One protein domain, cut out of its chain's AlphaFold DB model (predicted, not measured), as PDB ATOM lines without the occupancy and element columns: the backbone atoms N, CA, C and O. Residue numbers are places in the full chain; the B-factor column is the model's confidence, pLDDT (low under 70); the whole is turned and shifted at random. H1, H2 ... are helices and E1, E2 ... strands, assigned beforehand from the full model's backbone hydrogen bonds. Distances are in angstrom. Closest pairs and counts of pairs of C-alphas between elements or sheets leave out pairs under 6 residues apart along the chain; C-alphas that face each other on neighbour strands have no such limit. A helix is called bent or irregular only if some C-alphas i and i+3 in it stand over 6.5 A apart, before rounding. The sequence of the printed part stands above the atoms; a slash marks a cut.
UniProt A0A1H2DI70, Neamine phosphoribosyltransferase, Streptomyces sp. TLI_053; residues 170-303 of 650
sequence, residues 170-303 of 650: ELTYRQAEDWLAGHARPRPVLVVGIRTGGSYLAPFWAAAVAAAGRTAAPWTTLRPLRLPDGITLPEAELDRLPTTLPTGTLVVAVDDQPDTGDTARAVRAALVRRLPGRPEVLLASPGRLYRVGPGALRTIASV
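What this domain is: This is residues 170 to 303 of the 650 residues of the protein "Neamine phosphoribosyltransferase" of Streptomyces sp. TLI_053 (UniProt A0A1H2DI70). A strongly twisted sheet of six strands forms the core, with H1 and H2 over one face and H4 over the other, where the sheet curls round H4. The small hairpin E3 and E4 lies at one end of the longest axis, beside H4, and the short H3 only grazes the sheet. The printed part has 134 residues, with four named helices and eight named strands in the order H1 E1 H2 E2 E3 E4 H3 E5 H4 E6 E7 E8. The large sheet is mixed, in the order E2 E1 E5 E6 E7 E8, and the class is mixed, helices and strands. The whole is compact, with a radius of gyration of the C-alphas of 13.7 A and spans of 42 by 32 by 25 A.

Where its parts are: H1, residues 171 to 181, begins at C-alpha 171 (22.199, 2.770, 41.550) and is 15.2 A long. E1, residues 189 to 194, 15.9 A, is followed by H2, residues 195 to 211, 24.4 A. H2 has a kink of 38 degrees near residue 202 and is irregular, but only just: C-alphas 200 and 203 are 6.53 A apart. E2, residues 220 to 222, runs on into E3, residues 225 to 227, at 9 degrees. E4 is residues 230 to 232, H3 235 to 238 and E5 250 to 254. H4, residues 262 to 274, is 18.4 A long. E6, residues 280 to 285, is 16.6 A, E7 is 288 to 292, and E8, 297 to 302, ends at C-alpha 302 (18.525, -0.047, 30.953).

How they stand to each other: E1 is parallel to E5 (N 190 and O 250, 2.9 A) and to E2 (N 222 and O 193, 2.8 A). E5 and E6 are parallel, with N 253 and O 282 2.8 A apart. E6, E7 and E8 form a meander, each strand the antiparallel neighbour of the one before: N 290 and O 283 are 2.8 A apart, as are N 291 and O 298. E1, H2, E2 and E5, H4, E6 are strand-helix-strand units, two parallel strands joined through a helix, each with a right-handed crossover. With helices on both faces, the sheet makes three layers. H2 runs along the strands over E1 and E5, at a height over the sheet of 7.0 A; C-alphas 193 and 202, the closest of E1 and H2, are 5.0 A apart. H1 is on the same face and touches H2 at a steep tilt of 42 degrees, the same way, closest at C-alphas 173 and 204, 4.7 A. The closest C-alphas of H4 and E6 are 268 and 281, 6.2 A. In the hairpin E3 and E4, N 225 and O 232 are 2.8 A apart; the closest C-alphas of E4 and H4 are 231 and 266, 6.4 A. Every O i to N i+4 pair is within hydrogen-bond range in H1 and H4, 9 of 13 in H2, and H3 is too short for one.

The domain as a whole: The C-alphas of Ala 184 and Pro 228, the two farthest apart, are 43.6 A apart. The printed part has no cut, and the link from H3 to E5 is long, with 11 residues. The mean pLDDT of the printed part is 89.0; residue 184 and residues 294 to 295 are under 70.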
ATOM      1  N   GLU A 170      22.331   6.077  44.215       77.19
ATOM      2  CA  GLU A 170      23.386   5.082  44.406       77.19
ATOM      3  C   GLU A 170      23.400   3.994  43.316       77.19
ATOM      4  O   GLU A 170      24.458   3.458  42.980       77.19
ATOM      5  N   LEU A 171      22.261   3.712  42.672       79.75
ATOM      6  CA  LEU A 171      22.199   2.770  41.550       79.75
ATOM      7  C   LEU A 171      22.927   3.280  40.308       79.75
ATOM      8  O   LEU A 171      23.315   2.482  39.455       79.75
ATOM      9  N   THR A 172      23.157   4.591  40.215       86.19
ATOM     10  CA  THR A 172      23.948   5.186  39.135       86.19
ATOM     11  C   THR A 172      25.407   4.736  39.217       86.19
ATOM     12  O   THR A 172      26.036   4.550  38.176       86.19
ATOM     13  N   TYR A 173      25.929   4.470  40.423       89.94
ATOM     14  CA  TYR A 173      27.256   3.873  40.583       89.94
ATOM     15  C   TYR A 173      27.293   2.464  39.990       89.94
ATOM     16  O   TYR A 173      28.122   2.185  39.130       89.94
ATOM     17  N   ARG A 174      26.365   1.586  40.401       86.12
ATOM     18  CA  ARG A 174      26.331   0.188  39.926       86.12
ATOM     19  C   ARG A 174      26.115   0.105  38.421       86.12
ATOM     20  O   ARG A 174      26.773  -0.667  37.742       86.12
ATOM     21  N   GLN A 175      25.253   0.965  37.881       87.81
ATOM     22  CA  GLN A 175      25.077   1.080  36.439       87.81
ATOM     23  C   GLN A 175      26.393   1.427  35.727       87.81
ATOM     24  O   GLN A 175      26.681   0.859  34.671       87.81
ATOM     25  N   ALA A 176      27.166   2.370  36.268       92.25
ATOM     26  CA  ALA A 176      28.463   2.738  35.717       92.25
ATOM     27  C   ALA A 176      29.459   1.576  35.823       92.25
ATOM     28  O   ALA A 176      30.117   1.251  34.838       92.25
ATOM     29  N   GLU A 177      29.531   0.919  36.979       91.25
ATOM     30  CA  GLU A 177      30.392  -0.237  37.239       91.25
ATOM     31  C   GLU A 177      30.108  -1.401  36.278       91.25
ATOM     32  O   GLU A 177      31.005  -1.817  35.540       91.25
ATOM     33  N   ASP A 178      28.855  -1.859  36.209       89.50
ATOM     34  CA  ASP A 178      28.411  -2.939  35.319       89.50
ATOM     35  C   ASP A 178      28.749  -2.617  33.860       89.50
ATOM     36  O   ASP A 178      29.252  -3.455  33.100       89.50
ATOM     37  N   TRP A 179      28.506  -1.367  33.458       90.81
ATOM     38  CA  TRP A 179      28.803  -0.918  32.110       90.81
ATOM     39  C   TRP A 179      30.312  -0.922  31.834       90.81
ATOM     40  O   TRP A 179      30.739  -1.421  30.793       90.81
ATOM     41  N   LEU A 180      31.140  -0.423  32.756       92.81
ATOM     42  CA  LEU A 180      32.597  -0.404  32.611       92.81
ATOM     43  C   LEU A 180      33.186  -1.823  32.562       92.81
ATOM     44  O   LEU A 180      34.086  -2.066  31.745       92.81
ATOM     45  N   ALA A 181      32.672  -2.745  33.379       89.88
ATOM     46  CA  ALA A 181      33.085  -4.147  33.422       89.88
ATOM     47  C   ALA A 181      32.720  -4.904  32.132       89.88
ATOM     48  O   ALA A 181      33.527  -5.674  31.615       89.88
ATOM     49  N   GLY A 182      31.541  -4.632  31.560       84.88
ATOM     50  CA  GLY A 182      31.060  -5.278  30.334       84.88
ATOM     51  C   GLY A 182      31.773  -4.864  29.036       84.88
ATOM     52  O   GLY A 182      31.518  -5.456  27.986       84.88
ATOM     53  N   HIS A 183      32.661  -3.863  29.061       80.44
ATOM     54  CA  HIS A 183      33.362  -3.373  27.867       80.44
ATOM     55  C   HIS A 183      34.794  -3.921  27.767       80.44
ATOM     56  O   HIS A 183      35.678  -3.544  28.535       80.44
ATOM     57  N   ALA A 184      35.033  -4.751  26.741       62.75
ATOM     58  CA  ALA A 184      36.268  -5.519  26.535       62.75
ATOM     59  C   ALA A 184      37.555  -4.691  26.346       62.75
ATOM     60  O   ALA A 184      38.650  -5.218  26.528       62.75
ATOM     61  N   ARG A 185      37.456  -3.410  25.961       77.00
ATOM     62  CA  ARG A 185      38.617  -2.512  25.855       77.00
ATOM     63  C   ARG A 185      38.515  -1.407  26.904       77.00
ATOM     64  O   ARG A 185      37.613  -0.574  26.780       77.00
ATOM     65  N   PRO A 186      39.425  -1.357  27.893       84.19
ATOM     66  CA  PRO A 186      39.449  -0.266  28.852       84.19
ATOM     67  C   PRO A 186      39.788   1.033  28.117       84.19
ATOM     68  O   PRO A 186      40.836   1.153  27.483       84.19
ATOM     69  N   ARG A 187      38.865   1.994  28.162       91.06
ATOM     70  CA  ARG A 187      39.049   3.347  27.625       91.06
ATOM     71  C   ARG A 187      39.104   4.334  28.790       91.06
ATOM     72  O   ARG A 187      38.328   4.154  29.730       91.06
ATOM     73  N   PRO A 188      39.946   5.377  28.717       95.19
ATOM     74  CA  PRO A 188      39.845   6.521  29.613       95.19
ATOM     75  C   PRO A 188      38.466   7.183  29.482       95.19
ATOM     76  O   PRO A 188      37.927   7.285  28.376       95.19
ATOM     77  N   VAL A 189      37.889   7.620  30.598       97.06
ATOM     78  CA  VAL A 189      36.550   8.206  30.681       97.06
ATOM     79  C   VAL A 189      36.619   9.580  31.340       97.06
ATOM     80  O   VAL A 189      37.175   9.734  32.427       97.06
ATOM     81  N   LEU A 190      36.034  10.577  30.678       97.62
ATOM     82  CA  LEU A 190      35.740  11.891  31.245       97.62
ATOM     83  C   LEU A 190      34.255  11.944  31.619       97.62
ATOM     84  O   LEU A 190      33.393  11.705  30.771       97.62
ATOM     85  N   VAL A 191      33.963  12.291  32.870       98.19
ATOM     86  CA  VAL A 191      32.594  12.466  33.370       98.19
ATOM     87  C   VAL A 191      32.241  13.953  33.384       98.19
ATOM     88  O   VAL A 191      32.980  14.765  33.941       98.19
ATOM     89  N   VAL A 192      31.108  14.306  32.773       97.69
ATOM     90  CA  VAL A 192      30.604  15.687  32.706       97.69
ATOM     91  C   VAL A 192      29.161  15.735  33.200       97.69
ATOM     92  O   VAL A 192      28.254  15.274  32.512       97.69
ATOM     93  N   GLY A 193      28.918  16.308  34.375       95.69
ATOM     94  CA  GLY A 193      27.563  16.550  34.872       95.69
ATOM     95  C   GLY A 193      26.866  17.683  34.113       95.69
ATOM     96  O   GLY A 193      27.472  18.700  33.792       95.69
ATOM     97  N   ILE A 194      25.576  17.544  33.830       93.31
ATOM     98  CA  ILE A 194      24.750  18.569  33.195       93.31
ATOM     99  C   ILE A 194      23.803  19.167  34.238       93.31
ATOM    100  O   ILE A 194      23.031  18.447  34.861       93.31
ATOM    101  N   ARG A 195      23.819  20.497  34.388       88.62
ATOM    102  CA  ARG A 195      22.943  21.259  35.296       88.62
ATOM    103  C   ARG A 195      22.972  20.710  36.734       88.62
ATOM    104  O   ARG A 195      23.881  19.996  37.162       88.62
ATOM    105  N   THR A 196      21.942  21.064  37.484       86.69
ATOM    106  CA  THR A 196      21.626  20.524  38.794       86.69
ATOM    107  C   THR A 196      21.620  18.989  38.816       86.69
ATOM    108  O   THR A 196      22.310  18.419  39.647       86.69
ATOM    109  N   GLY A 197      20.933  18.302  37.890       87.19
ATOM    110  CA  GLY A 197      20.840  16.831  37.891       87.19
ATOM    111  C   GLY A 197      22.207  16.141  37.849       87.19
ATOM    112  O   GLY A 197      22.511  15.285  38.679       87.19
ATOM    113  N   GLY A 198      23.090  16.586  36.957       91.25
ATOM    114  CA  GLY A 198      24.455  16.080  36.862       91.25
ATOM    115  C   GLY A 198      25.328  16.381  38.077       91.25
ATOM    116  O   GLY A 198      26.208  15.584  38.375       91.25
ATOM    117  N   SER A 199      25.067  17.456  38.823       91.75
ATOM    118  CA  SER A 199      25.819  17.781  40.051       91.75
ATOM    119  C   SER A 199      25.622  16.715  41.146       91.75
ATOM    120  O   SER A 199      26.518  16.480  41.951       91.75
ATOM    121  N   TYR A 200      24.478  16.015  41.119       90.19
ATOM    122  CA  TYR A 200      24.093  14.943  42.050       90.19
ATOM    123  C   TYR A 200      24.260  13.526  41.490       90.19
ATOM    124  O   TYR A 200      24.081  12.555  42.210       90.19
ATOM    125  N   LEU A 201      24.533  13.369  40.194       91.00
ATOM    126  CA  LEU A 201      24.611  12.045  39.562       91.00
ATOM    127  C   LEU A 201      26.004  11.753  38.998       91.00
ATOM    128  O   LEU A 201      26.469  10.612  39.043       91.00
ATOM    129  N   ALA A 202      26.706  12.779  38.511       95.19
ATOM    130  CA  ALA A 202      28.079  12.653  38.034       95.19
ATOM    131  C   ALA A 202      29.062  12.145  39.101       95.19
ATOM    132  O   ALA A 202      29.926  11.356  38.719       95.19
ATOM    133  N   PRO A 203      28.947  12.492  40.405       95.88
ATOM    134  CA  PRO A 203      29.863  11.959  41.412       95.88
ATOM    135  C   PRO A 203      29.864  10.426  41.490       95.88
ATOM    136  O   PRO A 203      30.929   9.836  41.644       95.88
ATOM    137  N   PHE A 204      28.712   9.766  41.304       94.19
ATOM    138  CA  PHE A 204      28.633   8.299  41.272       94.19
ATOM    139  C   PHE A 204      29.360   7.703  40.060       94.19
ATOM    140  O   PHE A 204      30.105   6.735  40.201       94.19
ATOM    141  N   TRP A 205      29.205   8.308  38.878       96.00
ATOM    142  CA  TRP A 205      29.971   7.917  37.688       96.00
ATOM    143  C   TRP A 205      31.469   8.164  37.863       96.00
ATOM    144  O   TRP A 205      32.277   7.319  37.487       96.00
ATOM    145  N   ALA A 206      31.848   9.311  38.428       97.31
ATOM    146  CA  ALA A 206      33.239   9.663  38.676       97.31
ATOM    147  C   ALA A 206      33.898   8.670  39.643       97.31
ATOM    148  O   ALA A 206      34.999   8.196  39.364       97.31
ATOM    149  N   ALA A 207      33.198   8.299  40.719       96.00
ATOM    150  CA  ALA A 207      33.643   7.291  41.671       96.00
ATOM    151  C   ALA A 207      33.843   5.916  41.004       96.00
ATOM    152  O   ALA A 207      34.918   5.334  41.129       96.00
ATOM    153  N   ALA A 208      32.870   5.433  40.222       95.31
ATOM    154  CA  ALA A 208      32.976   4.144  39.528       95.31
ATOM    155  C   ALA A 208      34.105   4.124  38.478       95.31
ATOM    156  O   ALA A 208      34.848   3.149  38.354       95.31
ATOM    157  N   VAL A 209      34.282   5.221  37.732       96.50
ATOM    158  CA  VAL A 209      35.380   5.380  36.763       96.50
ATOM    159  C   VAL A 209      36.744   5.380  37.458       96.50
ATOM    160  O   VAL A 209      37.682   4.756  36.950       96.50
ATOM    161  N   ALA A 210      36.856   6.049  38.609       95.69
ATOM    162  CA  ALA A 210      38.075   6.073  39.410       95.69
ATOM    163  C   ALA A 210      38.401   4.689  39.988       95.69
ATOM    164  O   ALA A 210      39.535   4.234  39.844       95.69
ATOM    165  N   ALA A 211      37.409   3.986  40.543       94.12
ATOM    166  CA  ALA A 211      37.555   2.616  41.039       94.12
ATOM    167  C   ALA A 211      38.005   1.642  39.934       94.12
ATOM    168  O   ALA A 211      38.831   0.763  40.169       94.12
ATOM    169  N   ALA A 212      37.537   1.847  38.699       94.19
ATOM    170  CA  ALA A 212      37.969   1.076  37.536       94.19
ATOM    171  C   ALA A 212      39.366   1.464  36.998       94.19
ATOM    172  O   ALA A 212      39.824   0.856  36.028       94.19
ATOM    173  N   GLY A 213      40.025   2.490  37.553       95.06
ATOM    174  CA  GLY A 213      41.312   3.001  37.069       95.06
ATOM    175  C   GLY A 213      41.230   3.643  35.678       95.06
ATOM    176  O   GLY A 213      42.199   3.613  34.922       95.06
ATOM    177  N   ARG A 214      40.060   4.180  35.304       95.81
ATOM    178  CA  ARG A 214      39.767   4.676  33.945       95.81
ATOM    179  C   ARG A 214      39.609   6.193  33.862       95.81
ATOM    180  O   ARG A 214      39.166   6.689  32.832       95.81
ATOM    181  N   THR A 215      39.955   6.948  34.896       96.69
ATOM    182  CA  THR A 215      39.811   8.413  34.904       96.69
ATOM    183  C   THR A 215      40.672   9.073  33.825       96.69
ATOM    184  O   THR A 215      41.891   8.937  33.830       96.69
ATOM    185  N   ALA A 216      40.044   9.810  32.903       96.00
ATOM    186  CA  ALA A 216      40.757  10.604  31.897       96.00
ATOM    187  C   ALA A 216      41.183  11.985  32.427       96.00
ATOM    188  O   ALA A 216      42.234  12.492  32.044       96.00
ATOM    189  N   ALA A 217      40.349  12.590  33.276       94.88
ATOM    190  CA  ALA A 217      40.557  13.872  33.949       94.88
ATOM    191  C   ALA A 217      39.550  14.003  35.115       94.88
ATOM    192  O   ALA A 217      38.591  13.219  35.158       94.88
ATOM    193  N   PRO A 218      39.725  14.967  36.043       94.88
ATOM    194  CA  PRO A 218      38.724  15.267  37.066       94.88
ATOM    195  C   PRO A 218      37.344  15.524  36.454       94.88
ATOM    196  O   PRO A 218      37.227  16.116  35.377       94.88
ATOM    197  N   TRP A 219      36.294  15.069  37.138       96.31
ATOM    198  CA  TRP A 219      34.932  15.313  36.680       96.31
ATOM    199  C   TRP A 219      34.573  16.794  36.830       96.31
ATOM    200  O   TRP A 219      35.073  17.499  37.706       96.31
ATOM    201  N   THR A 220      33.702  17.273  35.953       95.00
ATOM    202  CA  THR A 220      33.257  18.670  35.943       95.00
ATOM    203  C   THR A 220      31.786  18.748  35.569       95.00
ATOM    204  O   THR A 220      31.146  17.725  35.316       95.00
ATOM    205  N   THR A 221      31.242  19.957  35.508       94.44
ATOM    206  CA  THR A 221      29.854  20.191  35.132       94.44
ATOM    207  C   THR A 221      29.684  21.309  34.112       94.44
ATOM    208  O   THR A 221      30.504  22.221  34.051       94.44
ATOM    209  N   LEU A 222      28.578  21.260  33.364       94.00
ATOM    210  CA  LEU A 222      28.131  22.282  32.414       94.00
ATOM    211  C   LEU A 222      26.688  22.721  32.724       94.00
ATOM    212  O   LEU A 222      25.857  21.905  33.137       94.00
ATOM    213  N   ARG A 223      26.365  23.990  32.487       91.31
ATOM    214  CA  ARG A 223      25.081  24.679  32.674       91.31
ATOM    215  C   ARG A 223      24.544  25.189  31.330       91.31
ATOM    216  O   ARG A 223      24.588  26.383  31.036       91.31
ATOM    217  N   PRO A 224      23.985  24.293  30.494       91.06
ATOM    218  CA  PRO A 224      23.272  24.711  29.296       91.06
ATOM    219  C   PRO A 224      22.096  25.633  29.651       91.06
ATOM    220  O   PRO A 224      21.239  25.287  30.468       91.06
ATOM    221  N   LEU A 225      22.042  26.789  28.995       87.31
ATOM    222  CA  LEU A 225      21.026  27.816  29.163       87.31
ATOM    223  C   LEU A 225      19.986  27.722  28.059       87.31
ATOM    224  O   LEU A 225      20.312  27.654  26.876       87.31
ATOM    225  N   ARG A 226      18.710  27.752  28.448       84.06
ATOM    226  CA  ARG A 226      17.599  27.822  27.499       84.06
ATOM    227  C   ARG A 226      17.234  29.282  27.255       84.06
ATOM    228  O   ARG A 226      16.575  29.903  28.086       84.06
ATOM    229  N   LEU A 227      17.656  29.795  26.111       79.94
ATOM    230  CA  LEU A 227      17.364  31.137  25.619       79.94
ATOM    231  C   LEU A 227      16.267  31.077  24.536       79.94
ATOM    232  O   LEU A 227      15.923  29.980  24.079       79.94
ATOM    233  N   PRO A 228      15.679  32.219  24.127       72.44
ATOM    234  CA  PRO A 228      14.670  32.249  23.064       72.44
ATOM    235  C   PRO A 228      15.120  31.566  21.763       72.44
ATOM    236  O   PRO A 228      14.329  30.848  21.157       72.44
ATOM    237  N   ASP A 229      16.400  31.706  21.403       76.69
ATOM    238  CA  ASP A 229      16.973  31.179  20.155       76.69
ATOM    239  C   ASP A 229      17.463  29.723  20.257       76.69
ATOM    240  O   ASP A 229      17.994  29.165  19.296       76.69
ATOM    241  N   GLY A 230      17.293  29.078  21.417       82.31
ATOM    242  CA  GLY A 230      17.667  27.682  21.633       82.31
ATOM    243  C   GLY A 230      18.470  27.448  22.909       82.31
ATOM    244  O   GLY A 230      18.401  28.211  23.870       82.31
ATOM    245  N   ILE A 231      19.200  26.331  22.939       88.81
ATOM    246  CA  ILE A 231      20.050  25.957  24.074       88.81
ATOM    247  C   ILE A 231      21.493  26.348  23.766       88.81
ATOM    248  O   ILE A 231      22.073  25.854  22.798       88.81
ATOM    249  N   THR A 232      22.073  27.197  24.608       86.62
ATOM    250  CA  THR A 232      23.469  27.637  24.524       86.62
ATOM    251  C   THR A 232      24.257  27.137  25.731       86.62
ATOM    252  O   THR A 232      23.678  26.795  26.759       86.62
ATOM    253  N   LEU A 233      25.580  27.039  25.608       88.50
ATOM    254  CA  LEU A 233      26.474  26.777  26.738       88.50
ATOM    255  C   LEU A 233      27.369  28.010  26.921       88.50
ATOM    256  O   LEU A 233      27.909  28.476  25.916       88.50
ATOM    257  N   PRO A 234      27.519  28.546  28.145       85.25
ATOM    258  CA  PRO A 234      28.429  29.659  28.397       85.25
ATOM    259  C   PRO A 234      29.883  29.287  28.067       85.25
ATOM    260  O   PRO A 234      30.370  28.235  28.486       85.25
ATOM    261  N   GLU A 235      30.602  30.162  27.356       82.44
ATOM    262  CA  GLU A 235      31.993  29.898  26.941       82.44
ATOM    263  C   GLU A 235      32.919  29.685  28.148       82.44
ATOM    264  O   GLU A 235      33.733  28.767  28.155       82.44
ATOM    265  N   ALA A 236      32.697  30.438  29.233       79.38
ATOM    266  CA  ALA A 236      33.435  30.303  30.489       79.38
ATOM    267  C   ALA A 236      33.358  28.895  31.111       79.38
ATOM    268  O   ALA A 236      34.203  28.530  31.929       79.38
ATOM    269  N   GLU A 237      32.347  28.093  30.766       84.69
ATOM    270  CA  GLU A 237      32.283  26.686  31.164       84.69
ATOM    271  C   GLU A 237      33.036  25.769  30.211       84.69
ATOM    272  O   GLU A 237      33.702  24.830  30.646       84.69
ATOM    273  N   LEU A 238      32.942  26.042  28.909       87.06
ATOM    274  CA  LEU A 238      33.665  25.296  27.888       87.06
ATOM    275  C   LEU A 238      35.178  25.465  28.050       87.06
ATOM    276  O   LEU A 238      35.922  24.511  27.827       87.06
ATOM    277  N   ASP A 239      35.625  26.629  28.512       85.12
ATOM    278  CA  ASP A 239      37.028  26.914  28.811       85.12
ATOM    279  C   ASP A 239      37.575  26.186  30.033       85.12
ATOM    280  O   ASP A 239      38.785  25.987  30.139       85.12
ATOM    281  N   ARG A 240      36.695  25.704  30.916       83.25
ATOM    282  CA  ARG A 240      37.072  24.838  32.039       83.25
ATOM    283  C   ARG A 240      37.244  23.374  31.634       83.25
ATOM    284  O   ARG A 240      37.681  22.568  32.452       83.25
ATOM    285  N   LEU A 241      36.882  22.998  30.405       90.31
ATOM    286  CA  LEU A 241      37.086  21.634  29.928       90.31
ATOM    287  C   LEU A 241      38.579  21.363  29.672       90.31
ATOM    288  O   LEU A 241      39.292  22.256  29.206       90.31
ATOM    289  N   PRO A 242      39.059  20.126  29.909       89.19
ATOM    290  CA  PRO A 242      40.449  19.770  29.656       89.19
ATOM    291  C   PRO A 242      40.872  20.090  28.219       89.19
ATOM    292  O   PRO A 242      40.206  19.710  27.253       89.19
ATOM    293  N   THR A 243      42.012  20.766  28.073       87.75
ATOM    294  CA  THR A 243      42.608  21.081  26.764       87.75
ATOM    295  C   THR A 243      43.325  19.880  26.151       87.75
ATOM    296  O   THR A 243      43.520  19.825  24.936       87.75
ATOM    297  N   THR A 244      43.675  18.891  26.971       89.56
ATOM    298  CA  THR A 244      44.273  17.621  26.562       89.56
ATOM    299  C   THR A 244      43.501  16.461  27.182       89.56
ATOM    300  O   THR A 244      43.000  16.548  28.301       89.56
ATOM    301  N   LEU A 245      43.376  15.365  26.432       92.50
ATOM    302  CA  LEU A 245      42.779  14.118  26.901       92.50
ATOM    303  C   LEU A 245      43.571  12.930  26.342       92.50
ATOM    304  O   LEU A 245      44.076  13.018  25.216       92.50
ATOM    305  N   PRO A 246      43.637  11.802  27.067       92.56
ATOM    306  CA  PRO A 246      44.161  10.555  26.525       92.56
ATOM    307  C   PRO A 246      43.468  10.153  25.213       92.56
ATOM    308  O   PRO A 246      42.256  10.330  25.039       92.56
ATOM    309  N   THR A 247      44.222   9.566  24.283       89.81
ATOM    310  CA  THR A 247      43.671   9.083  23.011       89.81
ATOM    311  C   THR A 247      42.560   8.059  23.248       89.81
ATOM    312  O   THR A 247      42.681   7.158  24.074       89.81
ATOM    313  N   GLY A 248      41.462   8.190  22.502       90.31
ATOM    314  CA  GLY A 248      40.324   7.280  22.618       90.31
ATOM    315  C   GLY A 248      39.447   7.526  23.847       90.31
ATOM    316  O   GLY A 248      38.598   6.679  24.132       90.31
ATOM    317  N   THR A 249      39.598   8.661  24.542       94.75
ATOM    318  CA  THR A 249      38.723   9.036  25.662       94.75
ATOM    319  C   THR A 249      37.246   8.950  25.270       94.75
ATOM    320  O   THR A 249      36.832   9.370  24.184       94.75
ATOM    321  N   LEU A 250      36.457   8.354  26.153       94.81
ATOM    322  CA  LEU A 250      35.003   8.376  26.124       94.81
ATOM    323  C   LEU A 250      34.508   9.502  27.030       94.81
ATOM    324  O   LEU A 250      35.011   9.660  28.140       94.81
ATOM    325  N   VAL A 251      33.498  10.248  26.597       96.31
ATOM    326  CA  VAL A 251      32.836  11.232  27.456       96.31
ATOM    327  C   VAL A 251      31.478  10.693  27.877       96.31
ATOM    328  O   VAL A 251      30.657  10.330  27.033       96.31
ATOM    329  N   VAL A 252      31.233  10.659  29.182       97.12
ATOM    330  CA  VAL A 252      29.921  10.339  29.747       97.12
ATOM    331  C   VAL A 252      29.336  11.624  30.310       97.12
ATOM    332  O   VAL A 252      29.777  12.130  31.341       97.12
ATOM    333  N   ALA A 253      28.355  12.169  29.598       96.81
ATOM    334  CA  ALA A 253      27.560  13.284  30.076       96.81
ATOM    335  C   ALA A 253      26.451  12.742  30.990       96.81
ATOM    336  O   ALA A 253      25.738  11.829  30.586       96.81
ATOM    337  N   VAL A 254      26.306  13.265  32.205       94.50
ATOM    338  CA  VAL A 254      25.376  12.740  33.218       94.50
ATOM    339  C   VAL A 254      24.315  13.792  33.540       94.50
ATOM    340  O   VAL A 254      24.671  14.911  33.898       94.50
ATOM    341  N   ASP A 255      23.031  13.454  33.425       90.25
ATOM    342  CA  ASP A 255      21.895  14.335  33.762       90.25
ATOM    343  C   ASP A 255      20.731  13.525  34.367       90.25
ATOM    344  O   ASP A 255      20.788  12.295  34.448       90.25
ATOM    345  N   ASP A 256      19.661  14.215  34.758       83.50
ATOM    346  CA  ASP A 256      18.341  13.612  34.963       83.50
ATOM    347  C   ASP A 256      17.806  12.911  33.694       83.50
ATOM    348  O   ASP A 256      18.369  13.028  32.596       83.50
ATOM    349  N   GLN A 257      16.730  12.117  33.814       80.69
ATOM    350  CA  GLN A 257      16.146  11.512  32.620       80.69
ATOM    351  C   GLN A 257      15.648  12.590  31.642       80.69
ATOM    352  O   GLN A 257      14.813  13.430  31.996       80.69
ATOM    353  N   PRO A 258      16.094  12.539  30.373       80.38
ATOM    354  CA  PRO A 258      15.774  13.566  29.396       80.38
ATOM    355  C   PRO A 258      14.285  13.550  29.036       80.38
ATOM    356  O   PRO A 258      13.718  12.495  28.790       80.38
ATOM    357  N   ASP A 259      13.675  14.730  28.910       76.69
ATOM    358  CA  ASP A 259      12.297  14.882  28.414       76.69
ATOM    359  C   ASP A 259      12.251  14.821  26.870       76.69
ATOM    360  O   ASP A 259      11.872  13.815  26.270       76.69
ATOM    361  N   THR A 260      12.756  15.860  26.190       78.81
ATOM    362  CA  THR A 260      12.839  15.924  24.711       78.81
ATOM    363  C   THR A 260      14.200  15.488  24.147       78.81
ATOM    364  O   THR A 260      14.356  15.241  22.943       78.81
ATOM    365  N   GLY A 261      15.224  15.448  25.005       86.00
ATOM    366  CA  GLY A 261      16.623  15.227  24.633       86.00
ATOM    367  C   GLY A 261      17.334  16.421  23.982       86.00
ATOM    368  O   GLY A 261      18.475  16.258  23.552       86.00
ATOM    369  N   ASP A 262      16.710  17.604  23.900       87.81
ATOM    370  CA  ASP A 262      17.332  18.797  23.290       87.81
ATOM    371  C   ASP A 262      18.615  19.207  24.020       87.81
ATOM    372  O   ASP A 262      19.650  19.418  23.385       87.81
ATOM    373  N   THR A 263      18.577  19.231  25.356       90.25
ATOM    374  CA  THR A 263      19.740  19.536  26.200       90.25
ATOM    375  C   THR A 263      20.891  18.572  25.924       90.25
ATOM    376  O   THR A 263      22.010  19.005  25.664       90.25
ATOM    377  N   ALA A 264      20.615  17.267  25.887       91.12
ATOM    378  CA  ALA A 264      21.629  16.250  25.622       91.12
ATOM    379  C   ALA A 264      22.274  16.405  24.234       91.12
ATOM    380  O   ALA A 264      23.484  16.225  24.083       91.12
ATOM    381  N   ARG A 265      21.487  16.772  23.214       91.38
ATOM    382  CA  ARG A 265      22.002  17.048  21.865       91.38
ATOM    383  C   ARG A 265      22.895  18.287  21.843       91.38
ATOM    384  O   ARG A 265      23.983  18.218  21.271       91.38
ATOM    385  N   ALA A 266      22.463  19.377  22.475       92.06
ATOM    386  CA  ALA A 266      23.235  20.615  22.560       92.06
ATOM    387  C   ALA A 266      24.568  20.398  23.294       92.06
ATOM    388  O   ALA A 266      25.625  20.758  22.774       92.06
ATOM    389  N   VAL A 267      24.534  19.715  24.444       93.69
ATOM    390  CA  VAL A 267      25.733  19.374  25.224       93.69
ATOM    391  C   VAL A 267      26.673  18.476  24.422       93.69
ATOM    392  O   VAL A 267      27.860  18.778  24.321       93.69
ATOM    393  N   ARG A 268      26.169  17.417  23.767       93.81
ATOM    394  CA  ARG A 268      27.004  16.580  22.889       93.81
ATOM    395  C   ARG A 268      27.672  17.407  21.793       93.81
ATOM    396  O   ARG A 268      28.862  17.230  21.549       93.81
ATOM    397  N   ALA A 269      26.918  18.263  21.105       92.00
ATOM    398  CA  ALA A 269      27.461  19.083  20.027       92.00
ATOM    399  C   ALA A 269      28.573  20.013  20.535       92.00
ATOM    400  O   ALA A 269      29.609  20.136  19.884       92.00
ATOM    401  N   ALA A 270      28.395  20.618  21.712       92.12
ATOM    402  CA  ALA A 270      29.416  21.445  22.343       92.12
ATOM    403  C   ALA A 270      30.670  20.637  22.719       92.12
ATOM    404  O   ALA A 270      31.770  21.009  22.318       92.12
ATOM    405  N   LEU A 271      30.508  19.493  23.391       93.12
ATOM    406  CA  LEU A 271      31.616  18.629  23.811       93.12
ATOM    407  C   LEU A 271      32.434  18.104  22.623       93.12
ATOM    408  O   LEU A 271      33.658  18.163  22.653       93.12
ATOM    409  N   VAL A 272      31.777  17.647  21.549       92.19
ATOM    410  CA  VAL A 272      32.461  17.156  20.335       92.19
ATOM    411  C   VAL A 272      33.252  18.263  19.635       92.19
ATOM    412  O   VAL A 272      34.287  17.976  19.033       92.19
ATOM    413  N   ARG A 273      32.774  19.514  19.689       91.38
ATOM    414  CA  ARG A 273      33.492  20.666  19.127       91.38
ATOM    415  C   ARG A 273      34.677  21.088  19.991       91.38
ATOM    416  O   ARG A 273      35.708  21.442  19.432       91.38
ATOM    417  N   ARG A 274      34.521  21.090  21.320       91.44
ATOM    418  CA  ARG A 274      35.502  21.670  22.248       91.44
ATOM    419  C   ARG A 274      36.615  20.707  22.652       91.44
ATOM    420  O   ARG A 274      37.734  21.157  22.887       91.44
ATOM    421  N   LEU A 275      36.315  19.414  22.765       92.00
ATOM    422  CA  LEU A 275      37.270  18.415  23.241       92.00
ATOM    423  C   LEU A 275      38.129  17.846  22.100       92.00
ATOM    424  O   LEU A 275      37.625  17.607  20.995       92.00
ATOM    425  N   PRO A 276      39.420  17.569  22.358       85.19
ATOM    426  CA  PRO A 276      40.325  17.027  21.351       85.19
ATOM    427  C   PRO A 276      39.891  15.630  20.884       85.19
ATOM    428  O   PRO A 276      39.327  14.838  21.637       85.19
ATOM    429  N   GLY A 277      40.168  15.309  19.617       83.00
ATOM    430  CA  GLY A 277      39.942  13.969  19.059       83.00
ATOM    431  C   GLY A 277      38.482  13.599  18.765       83.00
ATOM    432  O   GLY A 277      38.241  12.466  18.358       83.00
ATOM    433  N   ARG A 278      37.524  14.534  18.922       82.75
ATOM    434  CA  ARG A 278      36.079  14.333  18.667       82.75
ATOM    435  C   ARG A 278      35.539  13.082  19.377       82.75
ATOM    436  O   ARG A 278      35.144  12.119  18.712       82.75
ATOM    437  N   PRO A 279      35.546  13.074  20.718       85.50
ATOM    438  CA  PRO A 279      35.250  11.875  21.482       85.50
ATOM    439  C   PRO A 279      33.825  11.370  21.234       85.50
ATOM    440  O   PRO A 279      32.904  12.124  20.903       85.50
ATOM    441  N   GLU A 280      33.631  10.070  21.449       91.75
ATOM    442  CA  GLU A 280      32.287   9.519  21.609       91.75
ATOM    443  C   GLU A 280      31.671  10.103  22.888       91.75
ATOM    444  O   GLU A 280      32.329  10.144  23.928       91.75
ATOM    445  N   VAL A 281      30.417  10.552  22.800       94.00
ATOM    446  CA  VAL A 281      29.663  11.102  23.933       94.00
ATOM    447  C   VAL A 281      28.439  10.230  24.183       94.00
ATOM    448  O   VAL A 281      27.586  10.083  23.299       94.00
ATOM    449  N   LEU A 282      28.351   9.676  25.388       94.62
ATOM    450  CA  LEU A 282      27.168   8.989  25.900       94.62
ATOM    451  C   LEU A 282      26.433   9.901  26.878       94.62
ATOM    452  O   LEU A 282      27.053  10.738  27.528       94.62
ATOM    453  N   LEU A 283      25.118   9.726  26.976       94.25
ATOM    454  CA  LEU A 283      24.317  10.344  28.028       94.25
ATOM    455  C   LEU A 283      23.951   9.268  29.045       94.25
ATOM    456  O   LEU A 283      23.289   8.298  28.680       94.25
ATOM    457  N   ALA A 284      24.343   9.450  30.296       92.56
ATOM    458  CA  ALA A 284      23.881   8.657  31.417       92.56
ATOM    459  C   ALA A 284      22.796   9.413  32.184       92.56
ATOM    460  O   ALA A 284      22.877  10.622  32.390       92.56
ATOM    461  N   SER A 285      21.788   8.669  32.606       89.00
ATOM    462  CA  SER A 285      20.739   9.108  33.520       89.00
ATOM    463  C   SER A 285      20.396   7.938  34.434       89.00
ATOM    464  O   SER A 285      20.695   6.794  34.070       89.00
ATOM    465  N   PRO A 286      19.726   8.159  35.567       83.94
ATOM    466  CA  PRO A 286      19.431   7.068  36.476       83.94
ATOM    467  C   PRO A 286      18.652   5.943  35.781       83.94
ATOM    468  O   PRO A 286      17.627   6.161  35.132       83.94
ATOM    469  N   GLY A 287      19.189   4.726  35.852       82.75
ATOM    470  CA  GLY A 287      18.603   3.540  35.230       82.75
ATOM    471  C   GLY A 287      18.766   3.436  33.711       82.75
ATOM    472  O   GLY A 287      18.428   2.395  33.150       82.75
ATOM    473  N   ARG A 288      19.288   4.449  32.999       88.00
ATOM    474  CA  ARG A 288      19.424   4.404  31.527       88.00
ATOM    475  C   ARG A 288      20.703   5.034  30.991       88.00
ATOM    476  O   ARG A 288      21.101   6.117  31.401       88.00
ATOM    477  N   LEU A 289      21.286   4.385  29.990       91.25
ATOM    478  CA  LEU A 289      22.390   4.926  29.205       91.25
ATOM    479  C   LEU A 289      21.944   5.087  27.755       91.25
ATOM    480  O   LEU A 289      21.339   4.178  27.179       91.25
ATOM    481  N   TYR A 290      22.268   6.224  27.151       92.06
ATOM    482  CA  TYR A 290      21.866   6.566  25.796       92.06
ATOM    483  C   TYR A 290      23.057   6.873  24.902       92.06
ATOM    484  O   TYR A 290      24.020   7.541  25.279       92.06
ATOM    485  N   ARG A 291      22.906   6.483  23.638       92.44
ATOM    486  CA  ARG A 291      23.655   7.053  22.526       92.44
ATOM    487  C   ARG A 291      22.876   8.241  21.965       92.44
ATOM    488  O   ARG A 291      21.719   8.098  21.564       92.44
ATOM    489  N   VAL A 292      23.520   9.404  21.914       88.06
ATOM    490  CA  VAL A 292      22.910  10.648  21.427       88.06
ATOM    491  C   VAL A 292      23.132  10.771  19.914       88.06
ATOM    492  O   VAL A 292      24.248  11.033  19.461       88.06
ATOM    493  N   GLY A 293      22.078  10.548  19.124       79.50
ATOM    494  CA  GLY A 293      22.095  10.680  17.664       79.50
ATOM    495  C   GLY A 293      21.554  12.029  17.158       79.50
ATOM    496  O   GLY A 293      21.071  12.835  17.954       79.50
ATOM    497  N   PRO A 294      21.593  12.279  15.831       67.06
ATOM    498  CA  PRO A 294      21.133  13.534  15.221       67.06
ATOM    499  C   PRO A 294      19.633  13.822  15.399       67.06
ATOM    500  O   PRO A 294      19.252  14.983  15.479       67.06
ATOM    501  N   GLY A 295      18.790  12.784  15.482       68.06
ATOM    502  CA  GLY A 295      17.327  12.930  15.579       68.06
ATOM    503  C   GLY A 295      16.667  12.240  16.778       68.06
ATOM    504  O   GLY A 295      15.490  12.472  17.030       68.06
ATOM    505  N   ALA A 296      17.391  11.402  17.528       78.31
ATOM    506  CA  ALA A 296      16.829  10.656  18.655       78.31
ATOM    507  C   ALA A 296      17.892  10.262  19.689       78.31
ATOM    508  O   ALA A 296      19.077  10.110  19.372       78.31
ATOM    509  N   LEU A 297      17.442  10.061  20.929       86.00
ATOM    510  CA  LEU A 297      18.197   9.361  21.965       86.00
ATOM    511  C   LEU A 297      17.914   7.864  21.838       86.00
ATOM    512  O   LEU A 297      16.757   7.454  21.893       86.00
ATOM    513  N   ARG A 298      18.956   7.045  21.670       89.50
ATOM    514  CA  ARG A 298      18.821   5.583  21.623       89.50
ATOM    515  C   ARG A 298      19.317   4.977  22.925       89.50
ATOM    516  O   ARG A 298      20.511   5.066  23.204       89.50
ATOM    517  N   THR A 299      18.438   4.327  23.680       89.62
ATOM    518  CA  THR A 299      18.821   3.555  24.870       89.62
ATOM    519  C   THR A 299      19.749   2.407  24.470       89.62
ATOM    520  O   THR A 299      19.444   1.657  23.544       89.62
ATOM    521  N   ILE A 300      20.891   2.294  25.144       91.06
ATOM    522  CA  ILE A 300      21.878   1.221  24.942       91.06
ATOM    523  C   ILE A 300      22.030   0.322  26.169       91.06
ATOM    524  O   ILE A 300      22.457  -0.817  26.022       91.06
ATOM    525  N   ALA A 301      21.652   0.805  27.352       88.31
ATOM    526  CA  ALA A 301      21.516   0.001  28.559       88.31
ATOM    527  C   ALA A 301      20.344   0.530  29.389       88.31
ATOM    528  O   ALA A 301      20.100   1.740  29.419       88.31
ATOM    529  N   SER A 302      19.624  -0.376  30.049       86.44
ATOM    530  CA  SER A 302      18.525  -0.047  30.953       86.44
ATOM    531  C   SER A 302      18.557  -0.989  32.146       86.44
ATOM    532  O   SER A 302      18.611  -2.203  31.967       86.44
ATOM    533  N   VAL A 303      18.476  -0.428  33.345       82.19
ATOM    534  CA  VAL A 303      18.330  -1.149  34.611       82.19
ATOM    535  C   VAL A 303      17.185  -0.520  35.408       82.19
ATOM    536  O   VAL A 303      16.834   0.637  35.149       82.19
TER     537      VAL A 303